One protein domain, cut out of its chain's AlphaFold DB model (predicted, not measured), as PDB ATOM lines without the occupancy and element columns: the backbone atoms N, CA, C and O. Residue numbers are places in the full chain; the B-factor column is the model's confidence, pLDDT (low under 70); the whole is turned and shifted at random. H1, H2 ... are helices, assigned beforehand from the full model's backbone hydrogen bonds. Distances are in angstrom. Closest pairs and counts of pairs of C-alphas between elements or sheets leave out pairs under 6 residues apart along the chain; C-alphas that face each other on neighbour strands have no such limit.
ATOM      1  N   GLN A   4     -41.814  36.849 -38.034       70.19
ATOM      2  CA  GLN A   4     -40.749  36.731 -39.027       70.19
ATOM      3  C   GLN A   4     -41.285  36.726 -40.468       70.19
ATOM      4  O   GLN A   4     -40.805  37.512 -41.272       70.19
ATOM      5  N   GLN A   5     -42.324  35.943 -40.790       69.12
ATOM      6  CA  GLN A   5     -42.941  35.959 -42.129       69.12
ATOM      7  C   GLN A   5     -43.458  37.355 -42.493       69.12
ATOM      8  O   GLN A   5     -43.111  37.898 -43.536       69.12
ATOM      9  N   SER A   6     -44.209  37.992 -41.587       73.94
ATOM     10  CA  SER A   6     -44.701  39.358 -41.813       73.94
ATOM     11  C   SER A   6     -43.582  40.398 -41.961       73.94
ATOM     12  O   SER A   6     -43.802  41.438 -42.577       73.94
ATOM     13  N   TRP A   7     -42.396  40.128 -41.408       73.94
ATOM     14  CA  TRP A   7     -41.202  40.952 -41.582       73.94
ATOM     15  C   TRP A   7     -40.542  40.714 -42.952       73.94
ATOM     16  O   TRP A   7     -40.228  41.684 -43.644       73.94
ATOM     17  N   GLU A   8     -40.393  39.452 -43.373       77.00
ATOM     18  CA  GLU A   8     -39.824  39.092 -44.680       77.00
ATOM     19  C   GLU A   8     -40.664  39.691 -45.810       77.00
ATOM     20  O   GLU A   8     -40.124  40.406 -46.654       77.00
ATOM     21  N   ASP A   9     -41.990  39.535 -45.738       78.81
ATOM     22  CA  ASP A   9     -42.937  40.108 -46.697       78.81
ATOM     23  C   ASP A   9     -42.877  41.643 -46.763       78.81
ATOM     24  O   ASP A   9     -43.198  42.231 -47.797       78.81
ATOM     25  N   LEU A  10     -42.573  42.329 -45.654       74.94
ATOM     26  CA  LEU A  10     -42.491  43.795 -45.616       74.94
ATOM     27  C   LEU A  10     -41.224  44.308 -46.300       74.94
ATOM     28  O   LEU A  10     -41.296  45.291 -47.036       74.94
ATOM     29  N   LEU A  11     -40.086  43.645 -46.082       79.25
ATOM     30  CA  LEU A  11     -38.821  44.063 -46.679       79.25
ATOM     31  C   LEU A  11     -38.707  43.627 -48.144       79.25
ATOM     32  O   LEU A  11     -38.288  44.431 -48.970       79.25
ATOM     33  N   ALA A  12     -39.182  42.422 -48.481       80.75
ATOM     34  CA  ALA A  12     -39.349  41.944 -49.857       80.75
ATOM     35  C   ALA A  12     -40.089  42.975 -50.727       80.75
ATOM     36  O   ALA A  12     -39.572  43.418 -51.749       80.75
ATOM     37  N   ARG A  13     -41.238  43.483 -50.251       75.31
ATOM     38  CA  ARG A  13     -42.029  44.523 -50.943       75.31
ATOM     39  C   ARG A  13     -41.284  45.833 -51.228       75.31
ATOM     40  O   ARG A  13     -41.737  46.574 -52.100       75.31
ATOM     41  N   ILE A  14     -40.187  46.118 -50.522       75.88
ATOM     42  CA  ILE A  14     -39.322  47.281 -50.757       75.88
ATOM     43  C   ILE A  14     -38.146  46.902 -51.671       75.88
ATOM     44  O   ILE A  14     -37.905  47.586 -52.660       75.88
ATOM     45  N   THR A  15     -37.430  45.811 -51.384       71.81
ATOM     46  CA  THR A  15     -36.204  45.442 -52.120       71.81
ATOM     47  C   THR A  15     -36.462  44.813 -53.487       71.81
ATOM     48  O   THR A  15     -35.661  44.994 -54.395       71.81
ATOM     49  N   GLU A  16     -37.578  44.105 -53.670       75.56
ATOM     50  CA  GLU A  16     -37.933  43.417 -54.926       75.56
ATOM     51  C   GLU A  16     -38.621  44.349 -55.941       75.56
ATOM     52  O   GLU A  16     -39.070  43.917 -57.001       75.56
ATOM     53  N   ARG A  17     -38.716  45.647 -55.623       66.94
ATOM     54  CA  ARG A  17     -39.260  46.696 -56.499       66.94
ATOM     55  C   ARG A  17     -38.265  47.853 -56.685       66.94
ATOM     56  O   ARG A  17     -38.605  49.000 -56.364       66.94
ATOM     57  N   PRO A  18     -37.045  47.586 -57.199       55.84
ATOM     58  CA  PRO A  18     -36.084  48.641 -57.508       55.84
ATOM     59  C   PRO A  18     -36.724  49.687 -58.436       55.84
ATOM     60  O   PRO A  18     -37.420  49.345 -59.391       55.84
ATOM     61  N   GLY A  19     -36.545  50.968 -58.110       58.78
ATOM     62  CA  GLY A  19     -37.139  52.096 -58.839       58.78
ATOM     63  C   GLY A  19     -38.603  52.432 -58.505       58.78
ATOM     64  O   GLY A  19     -39.069  53.490 -58.918       58.78
ATOM     65  N   ALA A  20     -39.327  51.602 -57.742       60.44
ATOM     66  CA  ALA A  20     -40.722  51.872 -57.352       60.44
ATOM     67  C   ALA A  20     -40.959  51.964 -55.831       60.44
ATOM     68  O   ALA A  20     -42.042  52.369 -55.410       60.44
ATOM     69  N   ALA A  21     -39.972  51.613 -55.003       74.00
ATOM     70  CA  ALA A  21     -40.034  51.810 -53.558       74.00
ATOM     71  C   ALA A  21     -39.974  53.307 -53.204       74.00
ATOM     72  O   ALA A  21     -38.932  53.948 -53.345       74.00
ATOM     73  N   THR A  22     -41.085  53.887 -52.743       85.94
ATOM     74  CA  THR A  22     -41.107  55.296 -52.337       85.94
ATOM     75  C   THR A  22     -40.761  55.453 -50.861       85.94
ATOM     76  O   THR A  22     -40.907  54.545 -50.037       85.94
ATOM     77  N   TRP A  23     -40.380  56.668 -50.476       87.94
ATOM     78  CA  TRP A  23     -40.045  56.960 -49.084       87.94
ATOM     79  C   TRP A  23     -41.237  56.850 -48.115       87.94
ATOM     80  O   TRP A  23     -41.064  56.614 -46.919       87.94
ATOM     81  N   ARG A  24     -42.464  56.919 -48.653       85.81
ATOM     82  CA  ARG A  24     -43.708  56.613 -47.935       85.81
ATOM     83  C   ARG A  24     -43.806  55.125 -47.582       85.81
ATOM     84  O   ARG A  24     -44.220  54.800 -46.473       85.81
ATOM     85  N   ASP A  25     -43.401  54.238 -48.490       85.06
ATOM     86  CA  ASP A  25     -43.479  52.784 -48.303       85.06
ATOM     87  C   ASP A  25     -42.470  52.312 -47.250       85.06
ATOM     88  O   ASP A  25     -42.806  51.531 -46.358       85.06
ATOM     89  N   PHE A  26     -41.258  52.878 -47.270       87.44
ATOM     90  CA  PHE A  26     -40.259  52.629 -46.231       87.44
ATOM     91  C   PHE A  26     -40.715  53.131 -44.853       87.44
ATOM     92  O   PHE A  26     -40.637  52.389 -43.873       87.44
ATOM     93  N   GLN A  27     -41.257  54.355 -44.755       87.31
ATOM     94  CA  GLN A  27     -41.829  54.836 -43.490       87.31
ATOM     95  C   GLN A  27     -42.991  53.959 -43.002       87.31
ATOM     96  O   GLN A  27     -43.107  53.736 -41.794       87.31
ATOM     97  N   ALA A  28     -43.823  53.427 -43.902       85.19
ATOM     98  CA  ALA A  28     -44.884  52.491 -43.542       85.19
ATOM     99  C   ALA A  28     -44.316  51.175 -42.974       85.19
ATOM    100  O   ALA A  28     -44.793  50.711 -41.937       85.19
ATOM    101  N   ALA A  29     -43.257  50.618 -43.572       86.38
ATOM    102  CA  ALA A  29     -42.592  49.416 -43.063       86.38
ATOM    103  C   ALA A  29     -41.891  49.640 -41.709       86.38
ATOM    104  O   ALA A  29     -42.036  48.813 -40.809       86.38
ATOM    105  N   VAL A  30     -41.204  50.774 -41.508       87.75
ATOM    106  CA  VAL A  30     -40.622  51.135 -40.197       87.75
ATOM    107  C   VAL A  30     -41.718  51.349 -39.145       87.75
ATOM    108  O   VAL A  30     -41.574  50.916 -38.001       87.75
ATOM    109  N   SER A  31     -42.849  51.951 -39.525       86.56
ATOM    110  CA  SER A  31     -44.006  52.124 -38.633       86.56
ATOM    111  C   SER A  31     -44.643  50.783 -38.251       86.56
ATOM    112  O   SER A  31     -45.008  50.587 -37.092       86.56
ATOM    113  N   ALA A  32     -44.730  49.837 -39.191       85.25
ATOM    114  CA  ALA A  32     -45.198  48.477 -38.934       85.25
ATOM    115  C   ALA A  32     -44.236  47.703 -38.016       85.25
ATOM    116  O   ALA A  32     -44.684  47.089 -37.049       85.25
ATOM    117  N   LEU A  33     -42.919  47.806 -38.241       84.75
ATOM    118  CA  LEU A  33     -41.887  47.238 -37.365       84.75
ATOM    119  C   LEU A  33     -41.996  47.785 -35.930       84.75
ATOM    120  O   LEU A  33     -41.943  47.024 -34.966       84.75
ATOM    121  N   HIS A  34     -42.219  49.092 -35.779       85.81
ATOM    122  CA  HIS A  34     -42.442  49.731 -34.479       85.81
ATOM    123  C   HIS A  34     -43.778  49.303 -33.829       85.81
ATOM    124  O   HIS A  34     -43.891  49.270 -32.598       85.81
ATOM    125  N   GLY A  35     -44.796  48.968 -34.627       85.12
ATOM    126  CA  GLY A  35     -46.034  48.338 -34.159       85.12
ATOM    127  C   GLY A  35     -45.773  46.946 -33.582       85.12
ATOM    128  O   GLY A  35     -46.027  46.718 -32.401       85.12
ATOM    129  N   LEU A  36     -45.161  46.065 -34.377       83.25
ATOM    130  CA  LEU A  36     -44.808  44.695 -33.988       83.25
ATOM    131  C   LEU A  36     -43.896  44.654 -32.751       83.25
ATOM    132  O   LEU A  36     -44.138  43.869 -31.838       83.25
ATOM    133  N   ALA A  37     -42.903  45.545 -32.659       83.81
ATOM    134  CA  ALA A  37     -42.040  45.669 -31.483       83.81
ATOM    135  C   ALA A  37     -42.825  45.994 -30.197       83.81
ATOM    136  O   ALA A  37     -42.520  45.454 -29.133       83.81
ATOM    137  N   ARG A  38     -43.870  46.832 -30.293       85.81
ATOM    138  CA  ARG A  38     -44.772  47.130 -29.169       85.81
ATOM    139  C   ARG A  38     -45.672  45.940 -28.826       85.81
ATOM    140  O   ARG A  38     -45.905  45.690 -27.649       85.81
ATOM    141  N   GLU A  39     -46.166  45.215 -29.828       86.50
ATOM    142  CA  GLU A  39     -47.024  44.035 -29.644       86.50
ATOM    143  C   GLU A  39     -46.279  42.851 -29.008       86.50
ATOM    144  O   GLU A  39     -46.850  42.164 -28.165       86.50
ATOM    145  N   GLN A  40     -44.993  42.659 -29.327       84.38
ATOM    146  CA  GLN A  40     -44.121  41.683 -28.651       84.38
ATOM    147  C   GLN A  40     -43.600  42.165 -27.280       84.38
ATOM    148  O   GLN A  40     -42.815  41.472 -26.638       84.38
ATOM    149  N   GLY A  41     -44.018  43.346 -26.809       87.19
ATOM    150  CA  GLY A  41     -43.653  43.866 -25.488       87.19
ATOM    151  C   GLY A  41     -42.186  44.283 -25.329       87.19
ATOM    152  O   GLY A  41     -41.710  44.385 -24.198       87.19
ATOM    153  N   LEU A  42     -41.461  44.535 -26.427       85.31
ATOM    154  CA  LEU A  42     -40.074  45.007 -26.370       85.31
ATOM    155  C   LEU A  42     -40.016  46.411 -25.750       85.31
ATOM    156  O   LEU A  42     -40.846  47.267 -26.074       85.31
ATOM    157  N   ASP A  43     -39.029  46.677 -24.882       81.00
ATOM    158  CA  ASP A  43     -38.886  48.002 -24.262       81.00
ATOM    159  C   ASP A  43     -38.375  49.026 -25.280       81.00
ATOM    160  O   ASP A  43     -37.186  49.325 -25.385       81.00
ATOM    161  N   LEU A  44     -39.316  49.618 -26.011       78.56
ATOM    162  CA  LEU A  44     -39.075  50.734 -26.918       78.56
ATOM    163  C   LEU A  44     -38.432  51.935 -26.208       78.56
ATOM    164  O   LEU A  44     -37.782  52.732 -26.878       78.56
ATOM    165  N   ARG A  45     -38.488  52.036 -24.868       76.88
ATOM    166  CA  ARG A  45     -37.719  53.051 -24.133       76.88
ATOM    167  C   ARG A  45     -36.218  52.820 -24.217       76.88
ATOM    168  O   ARG A  45     -35.462  53.741 -23.934       76.88
ATOM    169  N   GLU A  46     -35.743  51.621 -24.549       71.00
ATOM    170  CA  GLU A  46     -34.329  51.418 -24.855       71.00
ATOM    171  C   GLU A  46     -33.964  51.969 -26.239       71.00
ATOM    172  O   GLU A  46     -32.897  52.565 -26.385       71.00
ATOM    173  N   VAL A  47     -34.883  51.911 -27.213       68.00
ATOM    174  CA  VAL A  47     -34.744  52.660 -28.473       68.00
ATOM    175  C   VAL A  47     -34.757  54.163 -28.179       68.00
ATOM    176  O   VAL A  47     -33.791  54.831 -28.515       68.00
ATOM    177  N   GLU A  48     -35.756  54.683 -27.454       71.62
ATOM    178  CA  GLU A  48     -35.892  56.113 -27.092       71.62
ATOM    179  C   GLU A  48     -34.765  56.665 -26.185       71.62
ATOM    180  O   GLU A  48     -34.655  57.880 -26.017       71.62
ATOM    181  N   LYS A  49     -33.934  55.801 -25.579       74.56
ATOM    182  CA  LYS A  49     -32.690  56.184 -24.873       74.56
ATOM    183  C   LYS A  49     -31.482  56.253 -25.812       74.56
ATOM    184  O   LYS A  49     -30.560  57.024 -25.551       74.56
ATOM    185  N   ARG A  50     -31.444  55.406 -26.848       62.59
ATOM    186  CA  ARG A  50     -30.346  55.299 -27.829       62.59
ATOM    187  C   ARG A  50     -30.522  56.293 -28.984       62.59
ATOM    188  O   ARG A  50     -29.544  56.850 -29.479       62.59
ATOM    189  N   THR A  51     -31.763  56.546 -29.389       53.69
ATOM    190  CA  THR A  51     -32.159  57.615 -30.307       53.69
ATOM    191  C   THR A  51     -32.426  58.895 -29.512       53.69
ATOM    192  O   THR A  51     -32.758  58.850 -28.328       53.69
ATOM    193  N   ARG A  52     -32.283  60.078 -30.127       52.12
ATOM    194  CA  ARG A  52     -32.896  61.284 -29.530       52.12
ATOM    195  C   ARG A  52     -34.417  61.149 -29.656       52.12
ATOM    196  O   ARG A  52     -34.851  60.622 -30.677       52.12
ATOM    197  N   PRO A  53     -35.222  61.661 -28.705       48.16
ATOM    198  CA  PRO A  53     -36.675  61.522 -28.748       48.16
ATOM    199  C   PRO A  53     -37.247  62.133 -30.032       48.16
ATOM    200  O   PRO A  53     -37.421  63.349 -30.150       48.16
ATOM    201  N   PRO A  72     -33.803  59.454 -39.573       90.25
ATOM    202  CA  PRO A  72     -32.352  59.285 -39.555       90.25
ATOM    203  C   PRO A  72     -31.964  57.802 -39.517       90.25
ATOM    204  O   PRO A  72     -32.511  57.053 -38.705       90.25
ATOM    205  N   TRP A  73     -30.985  57.385 -40.329       92.38
ATOM    206  CA  TRP A  73     -30.539  55.985 -40.398       92.38
ATOM    207  C   TRP A  73     -30.244  55.387 -39.018       92.38
ATOM    208  O   TRP A  73     -30.704  54.291 -38.728       92.38
ATOM    209  N   ARG A  74     -29.566  56.127 -38.129       90.25
ATOM    210  CA  ARG A  74     -29.299  55.706 -36.739       90.25
ATOM    211  C   ARG A  74     -30.565  55.251 -35.999       90.25
ATOM    212  O   ARG A  74     -30.514  54.304 -35.219       90.25
ATOM    213  N   ASP A  75     -31.687  55.925 -36.224       88.62
ATOM    214  CA  ASP A  75     -32.933  55.682 -35.495       88.62
ATOM    215  C   ASP A  75     -33.699  54.483 -36.084       88.62
ATOM    216  O   ASP A  75     -34.288  53.702 -35.337       88.62
ATOM    217  N   VAL A  76     -33.587  54.265 -37.402       90.81
ATOM    218  CA  VAL A  76     -33.992  53.016 -38.071       90.81
ATOM    219  C   VAL A  76     -33.131  51.851 -37.577       90.81
ATOM    220  O   VAL A  76     -33.656  50.849 -37.096       90.81
ATOM    221  N   ARG A  77     -31.803  52.007 -37.624       92.88
ATOM    222  CA  ARG A  77     -30.817  51.025 -37.172       92.88
ATOM    223  C   ARG A  77     -31.074  50.597 -35.730       92.88
ATOM    224  O   ARG A  77     -31.109  49.404 -35.475       92.88
ATOM    225  N   ALA A  78     -31.314  51.527 -34.804       89.38
ATOM    226  CA  ALA A  78     -31.576  51.199 -33.399       89.38
ATOM    227  C   ALA A  78     -32.828  50.318 -33.199       89.38
ATOM    228  O   ALA A  78     -32.829  49.449 -32.326       89.38
ATOM    229  N   LEU A  79     -33.874  50.512 -34.013       89.25
ATOM    230  CA  LEU A  79     -35.074  49.668 -34.002       89.25
ATOM    231  C   LEU A  79     -34.797  48.283 -34.617       89.25
ATOM    232  O   LEU A  79     -35.245  47.271 -34.078       89.25
ATOM    233  N   VAL A  80     -34.030  48.228 -35.711       90.75
ATOM    234  CA  VAL A  80     -33.650  46.972 -36.379       90.75
ATOM    235  C   VAL A  80     -32.672  46.153 -35.528       90.75
ATOM    236  O   VAL A  80     -32.869  44.952 -35.406       90.75
ATOM    237  N   ASP A  81     -31.684  46.773 -34.876       90.00
ATOM    238  CA  ASP A  81     -30.736  46.126 -33.953       90.00
ATOM    239  C   ASP A  81     -31.459  45.497 -32.740       90.00
ATOM    240  O   ASP A  81     -31.092  44.402 -32.300       90.00
ATOM    241  N   LEU A  82     -32.510  46.156 -32.221       88.81
ATOM    242  CA  LEU A  82     -33.369  45.620 -31.155       88.81
ATOM    243  C   LEU A  82     -34.213  44.434 -31.650       88.81
ATOM    244  O   LEU A  82     -34.251  43.395 -30.995       88.81
ATOM    245  N   TRP A  83     -34.865  44.565 -32.808       86.19
ATOM    246  CA  TRP A  83     -35.664  43.481 -33.391       86.19
ATOM    247  C   TRP A  83     -34.797  42.272 -33.774       86.19
ATOM    248  O   TRP A  83     -35.172  41.129 -33.524       86.19
ATOM    249  N   ALA A  84     -33.586  42.515 -34.281       88.44
ATOM    250  CA  ALA A  84     -32.589  41.491 -34.562       88.44
ATOM    251  C   ALA A  84     -32.170  40.728 -33.302       88.44
ATOM    252  O   ALA A  84     -32.056  39.511 -33.349       88.44
ATOM    253  N   ALA A  85     -31.975  41.417 -32.174       87.88
ATOM    254  CA  ALA A  85     -31.682  40.784 -30.884       87.88
ATOM    255  C   ALA A  85     -32.886  40.048 -30.255       87.88
ATOM    256  O   ALA A  85     -32.700  39.274 -29.320       87.88
ATOM    257  N   HIS A  86     -34.110  40.290 -30.739       86.56
ATOM    258  CA  HIS A  86     -35.306  39.549 -30.330       86.56
ATOM    259  C   HIS A  86     -35.525  38.283 -31.174       86.56
ATOM    260  O   HIS A  86     -35.884  37.247 -30.621       86.56
ATOM    261  N   LEU A  87     -35.299  38.360 -32.492       85.81
ATOM    262  CA  LEU A  87     -35.416  37.212 -33.398       85.81
ATOM    263  C   LEU A  87     -34.247  36.226 -33.273       85.81
ATOM    264  O   LEU A  87     -34.468  35.021 -33.352       85.81
ATOM    265  N   HIS A  88     -33.023  36.729 -33.092       87.19
ATOM    266  CA  HIS A  88     -31.801  35.927 -33.128       87.19
ATOM    267  C   HIS A  88     -31.132  35.869 -31.745       87.19
ATOM    268  O   HIS A  88     -30.774  36.922 -31.202       87.19
ATOM    269  N   PRO A  89     -30.933  34.670 -31.162       85.06
ATOM    270  CA  PRO A  89     -30.261  34.514 -29.877       85.06
ATOM    271  C   PRO A  89     -28.778  34.938 -29.932       85.06
ATOM    272  O   PRO A  89     -28.166  34.966 -31.006       85.06
ATOM    273  N   PRO A  90     -28.158  35.249 -28.776       83.06
ATOM    274  CA  PRO A  90     -26.733  35.570 -28.712       83.06
ATOM    275  C   PRO A  90     -25.885  34.410 -29.256       83.06
ATOM    276  O   PRO A  90     -25.992  33.281 -28.780       83.06
ATOM    277  N   GLY A  91     -25.048  34.711 -30.252       84.69
ATOM    278  CA  GLY A  91     -24.302  33.733 -31.055       84.69
ATOM    279  C   GLY A  91     -24.633  33.796 -32.553       84.69
ATOM    280  O   GLY A  91     -23.773  33.498 -33.374       84.69
ATOM    281  N   GLU A  92     -25.825  34.266 -32.931       89.75
ATOM    282  CA  GLU A  92     -26.247  34.433 -34.336       89.75
ATOM    283  C   GLU A  92     -25.907  35.828 -34.914       89.75
ATOM    284  O   GLU A  92     -26.674  36.423 -35.676       89.75
ATOM    285  N   ASP A  93     -24.747  36.387 -34.563       87.06
ATOM    286  CA  ASP A  93     -24.397  37.769 -34.928       87.06
ATOM    287  C   ASP A  93     -24.284  38.000 -36.445       87.06
ATOM    288  O   ASP A  93     -24.576  39.097 -36.922       87.06
ATOM    289  N   GLU A  94     -23.970  36.966 -37.232       86.00
ATOM    290  CA  GLU A  94     -23.999  37.045 -38.697       86.00
ATOM    291  C   GLU A  94     -25.433  37.198 -39.239       86.00
ATOM    292  O   GLU A  94     -25.679  38.009 -40.132       86.00
ATOM    293  N   ALA A  95     -26.414  36.487 -38.668       85.50
ATOM    294  CA  ALA A  95     -27.817  36.625 -39.058       85.50
ATOM    295  C   ALA A  95     -28.350  38.023 -38.709       85.50
ATOM    296  O   ALA A  95     -28.974  38.674 -39.549       85.50
ATOM    297  N   ARG A  96     -27.995  38.529 -37.520       88.81
ATOM    298  CA  ARG A  96     -28.275  39.909 -37.088       88.81
ATOM    299  C   ARG A  96     -27.634  40.939 -38.026       88.81
ATOM    300  O   ARG A  96     -28.292  41.907 -38.401       88.81
ATOM    301  N   HIS A  97     -26.396  40.716 -38.468       87.75
ATOM    302  CA  HIS A  97     -25.718  41.607 -39.412       87.75
ATOM    303  C   HIS A  97     -26.373  41.596 -40.806       87.75
ATOM    304  O   HIS A  97     -26.660  42.663 -41.347       87.75
ATOM    305  N   ARG A  98     -26.689  40.414 -41.364       87.88
ATOM    306  CA  ARG A  98     -27.432  40.274 -42.635       87.88
ATOM    307  C   ARG A  98     -28.801  40.969 -42.576       87.88
ATOM    308  O   ARG A  98     -29.197  41.633 -43.533       87.88
ATOM    309  N   LEU A  99     -29.489  40.873 -41.437       88.50
ATOM    310  CA  LEU A  99     -30.752  41.556 -41.149       88.50
ATOM    311  C   LEU A  99     -30.601  43.090 -41.174       88.50
ATOM    312  O   LEU A  99     -31.314  43.748 -41.933       88.50
ATOM    313  N   VAL A 100     -29.652  43.669 -40.428       90.62
ATOM    314  CA  VAL A 100     -29.405  45.129 -40.457       90.62
ATOM    315  C   VAL A 100     -29.000  45.602 -41.857       90.62
ATOM    316  O   VAL A 100     -29.450  46.659 -42.303       90.62
ATOM    317  N   ARG A 101     -28.219  44.799 -42.591       90.06
ATOM    318  CA  ARG A 101     -27.786  45.123 -43.953       90.06
ATOM    319  C   ARG A 101     -28.949  45.249 -44.937       90.06
ATOM    320  O   ARG A 101     -29.050  46.278 -45.595       90.06
ATOM    321  N   ARG A 102     -29.889  44.293 -44.957       89.81
ATOM    322  CA  ARG A 102     -31.099  44.381 -45.807       89.81
ATOM    323  C   ARG A 102     -31.905  45.662 -45.552       89.81
ATOM    324  O   ARG A 102     -32.459  46.225 -46.492       89.81
ATOM    325  N   TRP A 103     -31.939  46.159 -44.311       91.44
ATOM    326  CA  TRP A 103     -32.547  47.459 -43.997       91.44
ATOM    327  C   TRP A 103     -31.733  48.654 -44.502       91.44
ATOM    328  O   TRP A 103     -32.340  49.638 -44.916       91.44
ATOM    329  N   ALA A 104     -30.401  48.587 -44.499       91.69
ATOM    330  CA  ALA A 104     -29.541  49.638 -45.051       91.69
ATOM    331  C   ALA A 104     -29.676  49.743 -46.577       91.69
ATOM    332  O   ALA A 104     -29.755  50.845 -47.118       91.69
ATOM    333  N   ASP A 105     -29.771  48.605 -47.266       87.25
ATOM    334  CA  ASP A 105     -29.951  48.562 -48.718       87.25
ATOM    335  C   ASP A 105     -31.355  49.044 -49.124       87.25
ATOM    336  O   ASP A 105     -31.489  49.831 -50.059       87.25
ATOM    337  N   ALA A 106     -32.395  48.693 -48.359       88.19
ATOM    338  CA  ALA A 106     -33.744  49.242 -48.526       88.19
ATOM    339  C   ALA A 106     -33.845  50.746 -48.200       88.19
ATOM    340  O   ALA A 106     -34.584  51.474 -48.859       88.19
ATOM    341  N   TYR A 107     -33.091  51.230 -47.209       90.38
ATOM    342  CA  TYR A 107     -32.982  52.657 -46.883       90.38
ATOM    343  C   TYR A 107     -32.310  53.427 -48.037       90.38
ATOM    344  O   TYR A 107     -32.777  54.503 -48.416       90.38
ATOM    345  N   ARG A 108     -31.281  52.830 -48.663       89.00
ATOM    346  CA  ARG A 108     -30.603  53.360 -49.858       89.00
ATOM    347  C   ARG A 108     -31.487  53.359 -51.102       89.00
ATOM    348  O   ARG A 108     -31.509  54.358 -51.813       89.00
ATOM    349  N   ALA A 109     -32.254  52.294 -51.334       85.12
ATOM    350  CA  ALA A 109     -33.170  52.183 -52.475       85.12
ATOM    351  C   ALA A 109     -34.216  53.315 -52.530       85.12
ATOM    352  O   ALA A 109     -34.666  53.681 -53.612       85.12
ATOM    353  N   CYS A 110     -34.559  53.904 -51.380       86.75
ATOM    354  CA  CYS A 110     -35.470  55.045 -51.275       86.75
ATOM    355  C   CYS A 110     -34.763  56.419 -51.193       86.75
ATOM    356  O   CYS A 110     -35.403  57.406 -50.826       86.75
ATOM    357  N   GLY A 111     -33.462  56.497 -51.503       86.94
ATOM    358  CA  GLY A 111     -32.690  57.747 -51.541       86.94
ATOM    359  C   GLY A 111     -32.111  58.216 -50.199       86.94
ATOM    360  O   GLY A 111     -31.756  59.386 -50.067       86.94
ATOM    361  N   GLY A 112     -32.030  57.348 -49.187       89.00
ATOM    362  CA  GLY A 112     -31.373  57.656 -47.913       89.00
ATOM    363  C   GLY A 112     -29.929  57.146 -47.845       89.00
ATOM    364  O   GLY A 112     -29.642  56.028 -48.253       89.00
ATOM    365  N   GLU A 113     -29.012  57.908 -47.244       89.38
ATOM    366  CA  GLU A 113     -27.643  57.441 -46.972       89.38
ATOM    367  C   GLU A 113     -27.534  56.704 -45.610       89.38
ATOM    368  O   GLU A 113     -27.767  57.323 -44.562       89.38
TER     369      GLU A 113
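What this domain is: This is residues 4 to 53 and 72 to 113 of the 341 residues of the protein "Putative thiopeptide-lantipeptide biosynthesis related protein" of Streptomyces glaucescens (UniProt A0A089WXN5). Two helical hairpins, H1 with H2 and H4 with H5, pack on each other as a four-helix bundle whose contacts are mostly crossed, and the short H3 packs on H4. The printed part has 92 residues with five named helices, H1 to H5 in chain order, and no named strand; its class is all helix. It is compact and rounded, with a radius of gyration of the C-alphas of 12.8 A and spans of 34 by 30 by 23 A.

How they stand to each other: H1, residues 4 to 15, touches H2, residues 23 to 39, at a shallow tilt of 11 degrees, opposite ways; their closest C-alphas, Leu 10 and Ala 29, are 6.2 A apart. H2 touches H4, residues 73 to 87, with residues 30 to 37 alone, at a steep tilt of 40 degrees, the same way; the closest C-alphas are Ala 37 and Trp 83, 7.0 A. H4, the hub, touches three helices. H3, residues 44 to 50, touches H4 at a steep tilt of 48 degrees, its closest C-alphas being Val 47 and Ala 78, 6.0 A. H5, residues 93 to 109, touches H4 opposite ways at 36 degrees, only just steep; the closest C-alphas are Ala 84 and Arg 96, 5.2 A. Residues 11 to 15 of H1 touch residues 102 to 109 of H5, with the closest C-alphas, Thr 15 and Ala 106, 5.8 A apart. H3 is apart from H1 and H5. Each O i to N i+4 pair is within hydrogen-bond range in H2, H3, H4 and H5, and 7 of 8 are in H1.

Where its parts are: H1 begins at C-alpha 4, (-40.749, 36.731, -39.027), and is 16.4 A long. H2 is 24.4 A, H3 9.9 A and H4 20.6 A long. H5, 24.3 A, ends at C-alpha 109, (-33.170, 52.183, -52.475).

The domain as a whole: The farthest C-alphas, Ala 20 and Gly 91, are 35.9 A apart. Residues 54 to 71 are not printed, and C-alphas 53 and 72 are 11.9 A apart across the cut. Of the links printed whole, none is long. Residues 5, 17 to 20, 47 and 50 to 53 have pLDDT under 70.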